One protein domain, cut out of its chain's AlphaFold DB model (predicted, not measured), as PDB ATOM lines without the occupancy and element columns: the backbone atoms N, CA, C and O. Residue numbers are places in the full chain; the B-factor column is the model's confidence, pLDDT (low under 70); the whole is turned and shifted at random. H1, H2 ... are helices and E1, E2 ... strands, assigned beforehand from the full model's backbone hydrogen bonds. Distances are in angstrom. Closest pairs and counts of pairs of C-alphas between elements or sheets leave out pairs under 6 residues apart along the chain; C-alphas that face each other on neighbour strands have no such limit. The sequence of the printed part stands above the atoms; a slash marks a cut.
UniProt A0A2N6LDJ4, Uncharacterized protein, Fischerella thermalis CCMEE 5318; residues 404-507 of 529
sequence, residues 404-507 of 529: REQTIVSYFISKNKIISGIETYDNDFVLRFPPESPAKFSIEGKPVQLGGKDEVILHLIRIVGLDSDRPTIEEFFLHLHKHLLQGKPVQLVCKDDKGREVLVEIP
ATOM      1  N   ARG A 404      -1.618   2.775 -46.958       52.88
ATOM      2  CA  ARG A 404      -1.506   1.602 -46.078       52.88
ATOM      3  C   ARG A 404      -2.650   1.539 -45.066       52.88
ATOM      4  O   ARG A 404      -3.206   0.468 -44.843       52.88
ATOM      5  N   GLU A 405      -2.996   2.673 -44.470       60.19
ATOM      6  CA  GLU A 405      -4.043   2.749 -43.452       60.19
ATOM      7  C   GLU A 405      -5.421   2.513 -44.084       60.19
ATOM      8  O   GLU A 405      -6.230   1.761 -43.546       60.19
ATOM      9  N   GLN A 406      -5.649   3.063 -45.279       58.91
ATOM     10  CA  GLN A 406      -6.875   2.841 -46.048       58.91
ATOM     11  C   GLN A 406      -6.989   1.414 -46.577       58.91
ATOM     12  O   GLN A 406      -8.031   0.803 -46.405       58.91
ATOM     13  N   THR A 407      -5.938   0.853 -47.175       55.50
ATOM     14  CA  THR A 407      -5.900  -0.531 -47.664       55.50
ATOM     15  C   THR A 407      -6.225  -1.501 -46.548       55.50
ATOM     16  O   THR A 407      -7.054  -2.381 -46.739       55.50
ATOM     17  N   ILE A 408      -5.605  -1.335 -45.377       59.97
ATOM     18  CA  ILE A 408      -5.884  -2.188 -44.227       59.97
ATOM     19  C   ILE A 408      -7.359  -2.091 -43.848       59.97
ATOM     20  O   ILE A 408      -7.997  -3.123 -43.673       59.97
ATOM     21  N   VAL A 409      -7.912  -0.880 -43.753       64.19
ATOM     22  CA  VAL A 409      -9.319  -0.695 -43.381       64.19
ATOM     23  C   VAL A 409     -10.263  -1.229 -44.455       64.19
ATOM     24  O   VAL A 409     -11.173  -1.976 -44.124       64.19
ATOM     25  N   SER A 410     -10.043  -0.926 -45.732       63.19
ATOM     26  CA  SER A 410     -10.866  -1.390 -46.855       63.19
ATOM     27  C   SER A 410     -10.802  -2.906 -47.027       63.19
ATOM     28  O   SER A 410     -11.841  -3.547 -47.173       63.19
ATOM     29  N   TYR A 411      -9.607  -3.500 -46.943       59.56
ATOM     30  CA  TYR A 411      -9.431  -4.954 -46.920       59.56
ATOM     31  C   TYR A 411     -10.165  -5.564 -45.731       59.56
ATOM     32  O   TYR A 411     -10.880  -6.547 -45.889       59.56
ATOM     33  N   PHE A 412     -10.031  -4.971 -44.546       63.69
ATOM     34  CA  PHE A 412     -10.681  -5.457 -43.337       63.69
ATOM     35  C   PHE A 412     -12.208  -5.370 -43.427       63.69
ATOM     36  O   PHE A 412     -12.888  -6.336 -43.087       63.69
ATOM     37  N   ILE A 413     -12.744  -4.254 -43.926       68.81
ATOM     38  CA  ILE A 413     -14.174  -4.047 -44.169       68.81
ATOM     39  C   ILE A 413     -14.690  -5.073 -45.180       68.81
ATOM     40  O   ILE A 413     -15.695  -5.728 -44.916       68.81
ATOM     41  N   SER A 414     -14.000  -5.237 -46.311       64.50
ATOM     42  CA  SER A 414     -14.425  -6.114 -47.406       64.50
ATOM     43  C   SER A 414     -14.310  -7.598 -47.043       64.50
ATOM     44  O   SER A 414     -15.288  -8.333 -47.168       64.50
ATOM     45  N   LYS A 415     -13.158  -8.045 -46.517       65.94
ATOM     46  CA  LYS A 415     -12.918  -9.446 -46.119       65.94
ATOM     47  C   LYS A 415     -13.889  -9.912 -45.041       65.94
ATOM     48  O   LYS A 415     -14.385 -11.030 -45.117       65.94
ATOM     49  N   ASN A 416     -14.157  -9.064 -44.049       67.19
ATOM     50  CA  ASN A 416     -15.083  -9.384 -42.963       67.19
ATOM     51  C   ASN A 416     -16.524  -8.952 -43.268       67.19
ATOM     52  O   ASN A 416     -17.375  -9.041 -42.386       67.19
ATOM     53  N   LYS A 417     -16.794  -8.468 -44.491       76.75
ATOM     54  CA  LYS A 417     -18.114  -8.032 -44.965       76.75
ATOM     55  C   LYS A 417     -18.829  -7.082 -43.996       76.75
ATOM     56  O   LYS A 417     -20.024  -7.194 -43.758       76.75
ATOM     57  N   ILE A 418     -18.085  -6.154 -43.403       78.19
ATOM     58  CA  ILE A 418     -18.595  -5.283 -42.338       78.19
ATOM     59  C   ILE A 418     -19.519  -4.219 -42.924       78.19
ATOM     60  O   ILE A 418     -20.626  -4.036 -42.430       78.19
ATOM     61  N   ILE A 419     -19.071  -3.543 -43.983       82.12
ATOM     62  CA  ILE A 419     -19.765  -2.438 -44.653       82.12
ATOM     63  C   ILE A 419     -19.699  -2.711 -46.160       82.12
ATOM     64  O   ILE A 419     -18.616  -2.964 -46.689       82.12
ATOM     65  N   SER A 420     -20.841  -2.683 -46.844       76.25
ATOM     66  CA  SER A 420     -20.958  -2.898 -48.294       76.25
ATOM     67  C   SER A 420     -20.940  -1.589 -49.085       76.25
ATOM     68  O   SER A 420     -20.593  -1.593 -50.264       76.25
ATOM     69  N   GLY A 421     -21.249  -0.459 -48.440       76.12
ATOM     70  CA  GLY A 421     -21.252   0.858 -49.073       76.12
ATOM     71  C   GLY A 421     -21.124   2.014 -48.084       76.12
ATOM     72  O   GLY A 421     -21.601   1.943 -46.952       76.12
ATOM     73  N   ILE A 422     -20.469   3.081 -48.540       76.31
ATOM     74  CA  ILE A 422     -20.336   4.364 -47.848       76.31
ATOM     75  C   ILE A 422     -20.737   5.449 -48.839       76.31
ATOM     76  O   ILE A 422     -20.160   5.526 -49.924       76.31
ATOM     77  N   GLU A 423     -21.708   6.275 -48.469       78.62
ATOM     78  CA  GLU A 423     -22.212   7.363 -49.307       78.62
ATOM     79  C   GLU A 423     -22.364   8.645 -48.498       78.62
ATOM     80  O   GLU A 423     -22.519   8.612 -47.276       78.62
ATOM     81  N   THR A 424     -22.344   9.778 -49.190       69.88
ATOM     82  CA  THR A 424     -22.586  11.087 -48.585       69.88
ATOM     83  C   THR A 424     -23.528  11.913 -49.445       69.88
ATOM     84  O   THR A 424     -23.275  12.059 -50.640       69.88
ATOM     85  N   TYR A 425     -24.577  12.474 -48.841       67.00
ATOM     86  CA  TYR A 425     -25.598  13.285 -49.519       67.00
ATOM     87  C   TYR A 425     -25.987  14.465 -48.643       67.00
ATOM     88  O   TYR A 425     -26.350  14.223 -47.504       67.00
ATOM     89  N   ASP A 426     -25.958  15.705 -49.141       60.41
ATOM     90  CA  ASP A 426     -26.582  16.875 -48.492       60.41
ATOM     91  C   ASP A 426     -26.444  16.930 -46.947       60.41
ATOM     92  O   ASP A 426     -27.400  17.263 -46.245       60.41
ATOM     93  N   ASN A 427     -25.241  16.629 -46.423       63.88
ATOM     94  CA  ASN A 427     -24.827  16.529 -45.001       63.88
ATOM     95  C   ASN A 427     -24.942  15.163 -44.292       63.88
ATOM     96  O   ASN A 427     -24.440  15.024 -43.170       63.88
ATOM     97  N   ASP A 428     -25.538  14.161 -44.920       71.38
ATOM     98  CA  ASP A 428     -25.628  12.800 -44.409       71.38
ATOM     99  C   ASP A 428     -24.393  11.982 -44.775       71.38
ATOM    100  O   ASP A 428     -23.887  12.052 -45.891       71.38
ATOM    101  N   PHE A 429     -23.939  11.169 -43.825       82.62
ATOM    102  CA  PHE A 429     -22.937  10.131 -44.030       82.62
ATOM    103  C   PHE A 429     -23.634   8.788 -43.836       82.62
ATOM    104  O   PHE A 429     -23.947   8.398 -42.716       82.62
ATOM    105  N   VAL A 430     -23.896   8.084 -44.930       86.88
ATOM    106  CA  VAL A 430     -24.660   6.839 -44.956       86.88
ATOM    107  C   VAL A 430     -23.718   5.638 -44.977       86.88
ATOM    108  O   VAL A 430     -22.801   5.551 -45.794       86.88
ATOM    109  N   LEU A 431     -23.967   4.691 -44.076       89.06
ATOM    110  CA  LEU A 431     -23.292   3.406 -43.974       89.06
ATOM    111  C   LEU A 431     -24.273   2.295 -44.353       89.06
ATOM    112  O   LEU A 431     -25.377   2.226 -43.807       89.06
ATOM    113  N   ARG A 432     -23.854   1.409 -45.257       89.56
ATOM    114  CA  ARG A 432     -24.605   0.209 -45.638       89.56
ATOM    115  C   ARG A 432     -23.929  -1.030 -45.081       89.56
ATOM    116  O   ARG A 432     -22.747  -1.259 -45.339       89.56
ATOM    117  N   PHE A 433     -24.672  -1.828 -44.332       89.31
ATOM    118  CA  PHE A 433     -24.204  -3.087 -43.768       89.31
ATOM    119  C   PHE A 433     -24.888  -4.236 -44.514       89.31
ATOM    120  O   PHE A 433     -26.121  -4.274 -44.538       89.31
ATOM    121  N   PRO A 434     -24.134  -5.171 -45.116       87.81
ATOM    122  CA  PRO A 434     -24.739  -6.315 -45.782       87.81
ATOM    123  C   PRO A 434     -25.411  -7.248 -44.757       87.81
ATOM    124  O   PRO A 434     -25.048  -7.216 -43.576       87.81
ATOM    125  N   PRO A 435     -26.358  -8.107 -45.178       84.81
ATOM    126  CA  PRO A 435     -27.090  -9.007 -44.278       84.81
ATOM    127  C   PRO A 435     -26.182  -9.912 -43.436       84.81
ATOM    128  O   PRO A 435     -26.503 -10.248 -42.299       84.81
ATOM    129  N   GLU A 436     -25.039 -10.312 -43.991       85.00
ATOM    130  CA  GLU A 436     -24.042 -11.147 -43.326       85.00
ATOM    131  C   GLU A 436     -23.008 -10.371 -42.490       85.00
ATOM    132  O   GLU A 436     -22.024 -10.962 -42.039       85.00
ATOM    133  N   SER A 437     -23.196  -9.063 -42.300       86.50
ATOM    134  CA  SER A 437     -22.273  -8.233 -41.527       86.50
ATOM    135  C   SER A 437     -22.159  -8.721 -40.078       86.50
ATOM    136  O   SER A 437     -23.175  -8.978 -39.429       86.50
ATOM    137  N   PRO A 438     -20.940  -8.796 -39.510       86.94
ATOM    138  CA  PRO A 438     -20.742  -9.144 -38.106       86.94
ATOM    139  C   PRO A 438     -21.087  -7.991 -37.143       86.94
ATOM    140  O   PRO A 438     -20.923  -8.143 -35.930       86.94
ATOM    141  N   ALA A 439     -21.517  -6.831 -37.653       89.69
ATOM    142  CA  ALA A 439     -21.911  -5.690 -36.835       89.69
ATOM    143  C   ALA A 439     -23.139  -6.012 -35.967       89.69
ATOM    144  O   ALA A 439     -24.095  -6.650 -36.409       89.69
ATOM    145  N   LYS A 440     -23.128  -5.544 -34.717       92.06
ATOM    146  CA  LYS A 440     -24.258  -5.680 -33.792       92.06
ATOM    147  C   LYS A 440     -24.988  -4.353 -33.670       92.06
ATOM    148  O   LYS A 440     -24.355  -3.313 -33.510       92.06
ATOM    149  N   PHE A 441     -26.314  -4.402 -33.676       93.69
ATOM    150  CA  PHE A 441     -27.167  -3.219 -33.600       93.69
ATOM    151  C   PHE A 441     -27.940  -3.210 -32.283       93.69
ATOM    152  O   PHE A 441     -28.435  -4.246 -31.832       93.69
ATOM    153  N   SER A 442     -28.071  -2.042 -31.665       93.31
ATOM    154  CA  SER A 442     -28.884  -1.865 -30.463       93.31
ATOM    155  C   SER A 442     -29.633  -0.536 -30.472       93.31
ATOM    156  O   SER A 442     -29.111   0.475 -30.931       93.31
ATOM    157  N   ILE A 443     -30.866  -0.549 -29.968       91.88
ATOM    158  CA  ILE A 443     -31.729   0.630 -29.802       91.88
ATOM    159  C   ILE A 443     -32.104   0.695 -28.324       91.88
ATOM    160  O   ILE A 443     -32.509  -0.317 -27.752       91.88
ATOM    161  N   GLU A 444     -31.922   1.856 -27.687       88.00
ATOM    162  CA  GLU A 444     -32.173   2.044 -26.244       88.00
ATOM    163  C   GLU A 444     -31.458   0.990 -25.364       88.00
ATOM    164  O   GLU A 444     -31.994   0.492 -24.374       88.00
ATOM    165  N   GLY A 445     -30.244   0.594 -25.764       83.25
ATOM    166  CA  GLY A 445     -29.431  -0.410 -25.065       83.25
ATOM    167  C   GLY A 445     -29.889  -1.864 -25.242       83.25
ATOM    168  O   GLY A 445     -29.266  -2.766 -24.684       83.25
ATOM    169  N   LYS A 446     -30.944  -2.123 -26.023       89.94
ATOM    170  CA  LYS A 446     -31.425  -3.479 -26.321       89.94
ATOM    171  C   LYS A 446     -30.923  -3.938 -27.692       89.94
ATOM    172  O   LYS A 446     -31.092  -3.191 -28.657       89.94
ATOM    173  N   PRO A 447     -30.341  -5.147 -27.814       89.88
ATOM    174  CA  PRO A 447     -29.970  -5.711 -29.108       89.88
ATOM    175  C   PRO A 447     -31.181  -5.822 -30.038       89.88
ATOM    176  O   PRO A 447     -32.250  -6.268 -29.617       89.88
ATOM    177  N   VAL A 448     -31.007  -5.441 -31.302       87.75
ATOM    178  CA  VAL A 448     -32.037  -5.531 -32.341       87.75
ATOM    179  C   VAL A 448     -31.470  -6.181 -33.597       87.75
ATOM    180  O   VAL A 448     -30.304  -5.995 -33.937       87.75
ATOM    181  N   GLN A 449     -32.308  -6.931 -34.310       82.44
ATOM    182  CA  GLN A 449     -31.981  -7.423 -35.643       82.44
ATOM    183  C   GLN A 449     -32.565  -6.449 -36.670       82.44
ATOM    184  O   GLN A 449     -33.782  -6.279 -36.747       82.44
ATOM    185  N   LEU A 450     -31.694  -5.777 -37.419       77.94
ATOM    186  CA  LEU A 450     -32.062  -4.888 -38.523       77.94
ATOM    187  C   LEU A 450     -31.786  -5.599 -39.858       77.94
ATOM    188  O   LEU A 450     -30.937  -6.485 -39.916       77.94
ATOM    189  N   GLY A 451     -32.513  -5.241 -40.920       66.94
ATOM    190  CA  GLY A 451     -32.252  -5.700 -42.296       66.94
ATOM    191  C   GLY A 451     -32.711  -7.119 -42.637       66.94
ATOM    192  O   GLY A 451     -33.194  -7.354 -43.734       66.94
ATOM    193  N   GLY A 452     -32.673  -8.082 -41.712       72.88
ATOM    194  CA  GLY A 452     -33.111  -9.453 -42.010       72.88
ATOM    195  C   GLY A 452     -32.280 -10.097 -43.134       72.88
ATOM    196  O   GLY A 452     -31.170 -10.545 -42.872       72.88
ATOM    197  N   LYS A 453     -32.831 -10.181 -44.358       70.94
ATOM    198  CA  LYS A 453     -32.115 -10.623 -45.579       70.94
ATOM    199  C   LYS A 453     -31.635  -9.467 -46.466       70.94
ATOM    200  O   LYS A 453     -30.937  -9.727 -47.441       70.94
ATOM    201  N   ASP A 454     -32.010  -8.242 -46.132       82.44
ATOM    202  CA  ASP A 454     -31.698  -7.026 -46.873       82.44
ATOM    203  C   ASP A 454     -30.591  -6.232 -46.164       82.44
ATOM    204  O   ASP A 454     -30.314  -6.434 -44.975       82.44
ATOM    205  N   GLU A 455     -29.935  -5.335 -46.898       86.25
ATOM    206  CA  GLU A 455     -28.910  -4.457 -46.333       86.25
ATOM    207  C   GLU A 455     -29.504  -3.499 -45.289       86.25
ATOM    208  O   GLU A 455     -30.604  -2.965 -45.450       86.25
ATOM    209  N   VAL A 456     -28.749  -3.232 -44.223       89.81
ATOM    210  CA  VAL A 456     -29.093  -2.207 -43.235       89.81
ATOM    211  C   VAL A 456     -28.467  -0.885 -43.663       89.81
ATOM    212  O   VAL A 456     -27.247  -0.790 -43.781       89.81
ATOM    213  N   ILE A 457     -29.289   0.145 -43.851       91.69
ATOM    214  CA  ILE A 457     -28.851   1.496 -44.221       91.69
ATOM    215  C   ILE A 457     -28.992   2.404 -42.998       91.69
ATOM    216  O   ILE A 457     -30.084   2.525 -42.445       91.69
ATOM    217  N   LEU A 458     -27.892   3.019 -42.557       92.31
ATOM    218  CA  LEU A 458     -27.855   3.875 -41.369       92.31
ATOM    219  C   LEU A 458     -27.098   5.178 -41.635       92.31
ATOM    220  O   LEU A 458     -26.068   5.175 -42.301       92.31
ATOM    221  N   HIS A 459     -27.552   6.276 -41.038       90.81
ATOM    222  CA  HIS A 459     -26.909   7.589 -41.131       90.81
ATOM    223  C   HIS A 459     -25.990   7.797 -39.920       90.81
ATOM    224  O   HIS A 459     -26.467   7.836 -38.789       90.81
ATOM    225  N   LEU A 460     -24.678   7.914 -40.119       89.75
ATOM    226  CA  LEU A 460     -23.695   8.106 -39.055       89.75
ATOM    227  C   LEU A 460     -23.855   9.487 -38.403       89.75
ATOM    228  O   LEU A 460     -23.648  10.521 -39.037       89.75
ATOM    229  N   ILE A 461     -24.161   9.495 -37.105       88.62
ATOM    230  CA  ILE A 461     -24.265  10.717 -36.301       88.62
ATOM    231  C   ILE A 461     -22.905  11.027 -35.676       88.62
ATOM    232  O   ILE A 461     -22.348  12.093 -35.923       88.62
ATOM    233  N   ARG A 462     -22.360  10.088 -34.893       88.38
ATOM    234  CA  ARG A 462     -21.098  10.253 -34.157       88.38
ATOM    235  C   ARG A 462     -20.346   8.934 -34.009       88.38
ATOM    236  O   ARG A 462     -20.931   7.854 -34.075       88.38
ATOM    237  N   ILE A 463     -19.050   9.037 -33.747       89.25
ATOM    238  CA  ILE A 463     -18.176   7.902 -33.437       89.25
ATOM    239  C   ILE A 463     -17.860   7.953 -31.944       89.25
ATOM    240  O   ILE A 463     -17.421   8.983 -31.433       89.25
ATOM    241  N   VAL A 464     -18.093   6.857 -31.226       87.19
ATOM    242  CA  VAL A 464     -17.835   6.804 -29.783       87.19
ATOM    243  C   VAL A 464     -16.327   6.901 -29.533       87.19
ATOM    244  O   VAL A 464     -15.539   6.184 -30.141       87.19
ATOM    245  N   GLY A 465     -15.919   7.795 -28.628       83.06
ATOM    246  CA  GLY A 465     -14.502   8.052 -28.342       83.06
ATOM    247  C   GLY A 465     -13.837   9.073 -29.272       83.06
ATOM    248  O   GLY A 465     -12.623   9.247 -29.199       83.06
ATOM    249  N   LEU A 466     -14.608   9.750 -30.129       83.62
ATOM    250  CA  LEU A 466     -14.206  11.000 -30.773       83.62
ATOM    251  C   LEU A 466     -15.063  12.146 -30.228       83.62
ATOM    252  O   LEU A 466     -16.282  12.020 -30.158       83.62
ATOM    253  N   ASP A 467     -14.431  13.277 -29.909       77.25
ATOM    254  CA  ASP A 467     -15.105  14.489 -29.405       77.25
ATOM    255  C   ASP A 467     -15.856  15.267 -30.510       77.25
ATOM    256  O   ASP A 467     -16.312  16.388 -30.302       77.25
ATOM    257  N   SER A 468     -15.964  14.692 -31.713       74.12
ATOM    258  CA  SER A 468     -16.618  15.310 -32.863       74.12
ATOM    259  C   SER A 468     -18.072  14.857 -32.966       74.12
ATOM    260  O   SER A 468     -18.359  13.700 -33.280       74.12
ATOM    261  N   ASP A 469     -18.996  15.800 -32.782       70.56
ATOM    262  CA  ASP A 469     -20.437  15.594 -32.993       70.56
ATOM    263  C   ASP A 469     -20.802  15.421 -34.478       70.56
ATOM    264  O   ASP A 469     -21.931  15.066 -34.820       70.56
ATOM    265  N   ARG A 470     -19.848  15.690 -35.381       76.62
ATOM    266  CA  ARG A 470     -19.978  15.519 -36.829       76.62
ATOM    267  C   ARG A 470     -18.667  14.981 -37.417       76.62
ATOM    268  O   ARG A 470     -17.915  15.751 -38.027       76.62
ATOM    269  N   PRO A 471     -18.378  13.675 -37.252       79.94
ATOM    270  CA  PRO A 471     -17.165  13.071 -37.779       79.94
ATOM    271  C   PRO A 471     -17.072  13.217 -39.296       79.94
ATOM    272  O   PRO A 471     -18.086  13.090 -40.000       79.94
ATOM    273  N   THR A 472     -15.864  13.472 -39.788       80.00
ATOM    274  CA  THR A 472     -15.575  13.456 -41.225       80.00
ATOM    275  C   THR A 472     -15.373  12.035 -41.739       80.00
ATOM    276  O   THR A 472     -15.148  11.099 -40.964       80.00
ATOM    277  N   ILE A 473     -15.450  11.857 -43.058       78.06
ATOM    278  CA  ILE A 473     -15.111  10.600 -43.738       78.06
ATOM    279  C   ILE A 473     -13.689  10.172 -43.350       78.06
ATOM    280  O   ILE A 473     -13.437   9.015 -43.014       78.06
ATOM    281  N   GLU A 474     -12.761  11.122 -43.338       76.56
ATOM    282  CA  GLU A 474     -11.360  10.925 -42.993       76.56
ATOM    283  C   GLU A 474     -11.196  10.481 -41.533       76.56
ATOM    284  O   GLU A 474     -10.495   9.502 -41.265       76.56
ATOM    285  N   GLU A 475     -11.883  11.136 -40.591       79.44
ATOM    286  CA  GLU A 475     -11.892  10.731 -39.181       79.44
ATOM    287  C   GLU A 475     -12.490   9.343 -38.975       79.44
ATOM    288  O   GLU A 475     -11.968   8.569 -38.169       79.44
ATOM    289  N   PHE A 476     -13.546   9.001 -39.714       80.94
ATOM    290  CA  PHE A 476     -14.155   7.677 -39.672       80.94
ATOM    291  C   PHE A 476     -13.157   6.589 -40.069       80.94
ATOM    292  O   PHE A 476     -12.900   5.670 -39.285       80.94
ATOM    293  N   PHE A 477     -12.519   6.717 -41.234       77.19
ATOM    294  CA  PHE A 477     -11.525   5.743 -41.683       77.19
ATOM    295  C   PHE A 477     -10.297   5.694 -40.763       77.19
ATOM    296  O   PHE A 477      -9.792   4.607 -40.472       77.19
ATOM    297  N   LEU A 478      -9.840   6.838 -40.241       76.38
ATOM    298  CA  LEU A 478      -8.729   6.887 -39.288       76.38
ATOM    299  C   LEU A 478      -9.075   6.205 -37.963       76.38
ATOM    300  O   LEU A 478      -8.235   5.516 -37.379       76.38
ATOM    301  N   HIS A 479     -10.303   6.379 -37.482       80.75
ATOM    302  CA  HIS A 479     -10.766   5.751 -36.255       80.75
ATOM    303  C   HIS A 479     -10.884   4.233 -36.412       80.75
ATOM    304  O   HIS A 479     -10.385   3.503 -35.552       80.75
ATOM    305  N   LEU A 480     -11.458   3.765 -37.529       78.62
ATOM    306  CA  LEU A 480     -11.494   2.346 -37.889       78.62
ATOM    307  C   LEU A 480     -10.082   1.758 -37.941       78.62
ATOM    308  O   LEU A 480      -9.823   0.743 -37.297       78.62
ATOM    309  N   HIS A 481      -9.152   2.424 -38.632       74.88
ATOM    310  CA  HIS A 481      -7.762   1.982 -38.730       74.88
ATOM    311  C   HIS A 481      -7.113   1.820 -37.351       74.88
ATOM    312  O   HIS A 481      -6.542   0.774 -37.049       74.88
ATOM    313  N   LYS A 482      -7.219   2.845 -36.494       75.81
ATOM    314  CA  LYS A 482      -6.589   2.858 -35.166       75.81
ATOM    315  C   LYS A 482      -7.126   1.769 -34.239       75.81
ATOM    316  O   LYS A 482      -6.345   1.213 -33.472       75.81
ATOM    317  N   HIS A 483      -8.426   1.485 -34.277       79.94
ATOM    318  CA  HIS A 483      -9.061   0.570 -33.324       79.94
ATOM    319  C   HIS A 483      -9.076  -0.873 -33.816       79.94
ATOM    320  O   HIS A 483      -8.644  -1.765 -33.084       79.94
ATOM    321  N   LEU A 484      -9.486  -1.108 -35.064       72.00
ATOM    322  CA  LEU A 484      -9.624  -2.465 -35.592       72.00
ATOM    323  C   LEU A 484      -8.268  -3.178 -35.671       72.00
ATOM    324  O   LEU A 484      -8.175  -4.346 -35.302       72.00
ATOM    325  N   LEU A 485      -7.189  -2.468 -36.023       66.50
ATOM    326  CA  LEU A 485      -5.834  -3.037 -35.998       66.50
ATOM    327  C   LEU A 485      -5.308  -3.367 -34.600       66.50
ATOM    328  O   LEU A 485      -4.416  -4.199 -34.460       66.50
ATOM    329  N   GLN A 486      -5.829  -2.708 -33.571       71.94
ATOM    330  CA  GLN A 486      -5.474  -2.995 -32.183       71.94
ATOM    331  C   GLN A 486      -6.339  -4.114 -31.591       71.94
ATOM    332  O   GLN A 486      -6.266  -4.351 -30.386       71.94
ATOM    333  N   GLY A 487      -7.180  -4.767 -32.402       73.25
ATOM    334  CA  GLY A 487      -8.135  -5.763 -31.925       73.25
ATOM    335  C   GLY A 487      -9.175  -5.160 -30.981       73.25
ATOM    336  O   GLY A 487      -9.612  -5.826 -30.046       73.25
ATOM    337  N   LYS A 488      -9.548  -3.889 -31.180       83.31
ATOM    338  CA  LYS A 488     -10.572  -3.203 -30.381       83.31
ATOM    339  C   LYS A 488     -11.857  -3.036 -31.194       83.31
ATOM    340  O   LYS A 488     -11.770  -2.726 -32.384       83.31
ATOM    341  N   PRO A 489     -13.038  -3.220 -30.576       87.19
ATOM    342  CA  PRO A 489     -14.298  -2.941 -31.245       87.19
ATOM    343  C   PRO A 489     -14.437  -1.439 -31.505       87.19
ATOM    344  O   PRO A 489     -13.894  -0.614 -30.766       87.19
ATOM    345  N   VAL A 490     -15.191  -1.095 -32.545       90.06
ATOM    346  CA  VAL A 490     -15.560   0.287 -32.867       90.06
ATOM    347  C   VAL A 490     -17.046   0.457 -32.626       90.06
ATOM    348  O   VAL A 490     -17.851  -0.349 -33.085       90.06
ATOM    349  N   GLN A 491     -17.412   1.521 -31.918       92.38
ATOM    350  CA  GLN A 491     -18.803   1.853 -31.649       92.38
ATOM    351  C   GLN A 491     -19.191   3.128 -32.398       92.38
ATOM    352  O   GLN A 491     -18.524   4.160 -32.308       92.38
ATOM    353  N   LEU A 492     -20.287   3.045 -33.140       92.88
ATOM    354  CA  LEU A 492     -20.857   4.130 -33.925       92.88
ATOM    355  C   LEU A 492     -22.266   4.402 -33.417       92.88
ATOM    356  O   LEU A 492     -22.997   3.473 -33.082       92.88
ATOM    357  N   VAL A 493     -22.668   5.664 -33.389       92.38
ATOM    358  CA  VAL A 493     -24.065   6.032 -33.166       92.38
ATOM    359  C   VAL A 493     -24.614   6.532 -34.484       92.38
ATOM    360  O   VAL A 493     -24.107   7.504 -35.049       92.38
ATOM    361  N   CYS A 494     -25.642   5.851 -34.965       92.75
ATOM    362  CA  CYS A 494     -26.276   6.122 -36.240       92.75
ATOM    363  C   CYS A 494     -27.776   6.380 -36.071       92.75
ATOM    364  O   CYS A 494     -28.339   6.169 -34.999       92.75
ATOM    365  N   LYS A 495     -28.427   6.809 -37.148       92.62
ATOM    366  CA  LYS A 495     -29.872   6.992 -37.262       92.62
ATOM    367  C   LYS A 495     -30.436   6.043 -38.313       92.62
ATOM    368  O   LYS A 495     -29.829   5.899 -39.373       92.62
ATOM    369  N   ASP A 496     -31.569   5.411 -38.035       90.62
ATOM    370  CA  ASP A 496     -32.317   4.661 -39.051       90.62
ATOM    371  C   ASP A 496     -33.291   5.556 -39.843       90.62
ATOM    372  O   ASP A 496     -33.441   6.749 -39.568       90.62
ATOM    373  N   ASP A 497     -33.977   4.961 -40.820       86.19
ATOM    374  CA  ASP A 497     -34.995   5.597 -41.670       86.19
ATOM    375  C   ASP A 497     -36.188   6.177 -40.884       86.19
ATOM    376  O   ASP A 497     -36.830   7.135 -41.312       86.19
ATOM    377  N   LYS A 498     -36.469   5.623 -39.701       88.00
ATOM    378  CA  LYS A 498     -37.522   6.072 -38.772       88.00
ATOM    379  C   LYS A 498     -37.042   7.151 -37.810       88.00
ATOM    380  O   LYS A 498     -37.812   7.634 -36.980       88.00
ATOM    381  N   GLY A 499     -35.776   7.524 -37.904       87.19
ATOM    382  CA  GLY A 499     -35.165   8.561 -37.109       87.19
ATOM    383  C   GLY A 499     -34.736   8.148 -35.702       87.19
ATOM    384  O   GLY A 499     -34.463   9.025 -34.883       87.19
ATOM    385  N   ARG A 500     -34.671   6.847 -35.416       91.38
ATOM    386  CA  ARG A 500     -34.256   6.302 -34.120       91.38
ATOM    387  C   ARG A 500     -32.739   6.202 -34.052       91.38
ATOM    388  O   ARG A 500     -32.097   5.861 -35.045       91.38
ATOM    389  N   GLU A 501     -32.175   6.452 -32.874       93.25
ATOM    390  CA  GLU A 501     -30.750   6.217 -32.642       93.25
ATOM    391  C   GLU A 501     -30.459   4.718 -32.531       93.25
ATOM    392  O   GLU A 501     -31.084   3.988 -31.757       93.25
ATOM    393  N   VAL A 502     -29.478   4.275 -33.309       94.62
ATOM    394  CA  VAL A 502     -28.974   2.909 -33.358       94.62
ATOM    395  C   VAL A 502     -27.502   2.943 -32.969       94.62
ATOM    396  O   VAL A 502     -26.679   3.540 -33.663       94.62
ATOM    397  N   LEU A 503     -27.152   2.283 -31.869       95.38
ATOM    398  CA  LEU A 503     -25.762   2.015 -31.525       95.38
ATOM    399  C   LEU A 503     -25.298   0.786 -32.316       95.38
ATOM    400  O   LEU A 503     -25.853  -0.306 -32.164       95.38
ATOM    401  N   VAL A 504     -24.285   0.986 -33.155       94.12
ATOM    402  CA  VAL A 504     -23.644  -0.041 -33.977       94.12
ATOM    403  C   VAL A 504     -22.301  -0.397 -33.353       94.12
ATOM    404  O   VAL A 504     -21.430   0.457 -33.214       94.12
ATOM    405  N   GLU A 505     -22.111  -1.662 -33.002       92.94
ATOM    406  CA  GLU A 505     -20.820  -2.205 -32.581       92.94
ATOM    407  C   GLU A 505     -20.225  -3.017 -33.731       92.94
ATOM    408  O   GLU A 505     -20.721  -4.090 -34.079       92.94
ATOM    409  N   ILE A 506     -19.143  -2.506 -34.312       89.19
ATOM    410  CA  ILE A 506     -18.279  -3.262 -35.212       89.19
ATOM    411  C   ILE A 506     -17.316  -4.058 -34.323       89.19
ATOM    412  O   ILE A 506     -16.520  -3.449 -33.598       89.19
ATOM    413  N   PRO A 507     -17.382  -5.399 -34.327       84.25
ATOM    414  CA  PRO A 507     -16.576  -6.201 -33.422       84.25
ATOM    415  C   PRO A 507     -15.084  -6.070 -33.736       84.25
ATOM    416  O   PRO A 507     -14.677  -5.874 -34.883       84.25
TER     417      PRO A 507
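Overview. This is residues 404 to 507 of the 529 residues of an uncharacterized protein of Fischerella thermalis CCMEE 5318 (UniProt A0A2N6LDJ4). Picture one strongly twisted sheet of seven strands, with helix H2 lying across one face over E5 and E6, and helix H1 packed on H2 through its residues 405 to 409 and not on the sheet. Strand E5 bends and joins the two parts of the sheet, the hairpin E1 and E2 on one side and E6, E7, E3 and E4 on the other. The 104 printed residues hold, along the chain, H1 E1 E2 E3 E4 E5 H2 E6 E7; the sheet's order is E1 E2 E5 E6 E7 E3 E4, all antiparallel, and the class is mixed, helices and strands. The whole is compact, with a radius of gyration of the C-alphas of 12.8 A and spans of 36 by 28 by 26 A.

Arrangement. Start at H1, residues 404 to 415: with residues 405 to 409 alone it touches H2, residues 473 to 484, the closest C-alphas being those of Val 409 and His 481, 5.6 A apart. Their lines are about perpendicular, at 76 degrees, and H1 is not on the sheet. Next find the hairpin of E1, residues 421 to 425, and E2, residues 428 to 433, where N 423 and O 430 are 3.0 A apart, within hydrogen-bond range. E5, residues 456 to 463, bends by 64 degrees at residue 459; its pairing is staggered, with E2 over residues 456 to 459 (N 458 and O 431, 2.9 A) and with E6, residues 490 to 495, over residues 459 to 463 (N 461 and O 493, 2.9 A). E6 forms a hairpin with E7, residues 501 to 506, where N 492 and O 504 are 2.8 A apart. E7 has E3, residues 440 to 443, as its other antiparallel neighbour, with N 442 and O 503 2.9 A apart, and E3 forms a hairpin with E4, residues 446 to 448, with N 448 and O 441 2.9 A apart. H2 is on the sheet at a height of 9.0 A, only just over E5 and E6 with 3 C-alphas falling on each, and runs across the strands, at 89 degrees to E5 on the local plane. In H1 and H2 every O i to N i+4 pair is within hydrogen-bond range.

Along the chain. Find C-alpha 404 at (-1.506, 1.602, -46.078); from there H1 runs 15.9 A to Lys 415. E5 is 17.8 A long, from C-alpha 456 at (-29.093, -2.207, -43.235) to Ile 463. H2 covers 16.3 A, E6 16.4 A and E2 16.0 A. E7, 15.9 A long, ends at C-alpha 506, at (-18.279, -3.262, -35.212). E1, E3 and E4 are shorter.

Size, cuts and confidence. The two C-alphas farthest apart are those of Arg 404 and Lys 498, at 37.0 A. The printed part has no cut, and no link is long. The mean pLDDT of the printed part is 80.5; look for values under 70 at residues 404 to 416, 424 to 427, 451 and 485.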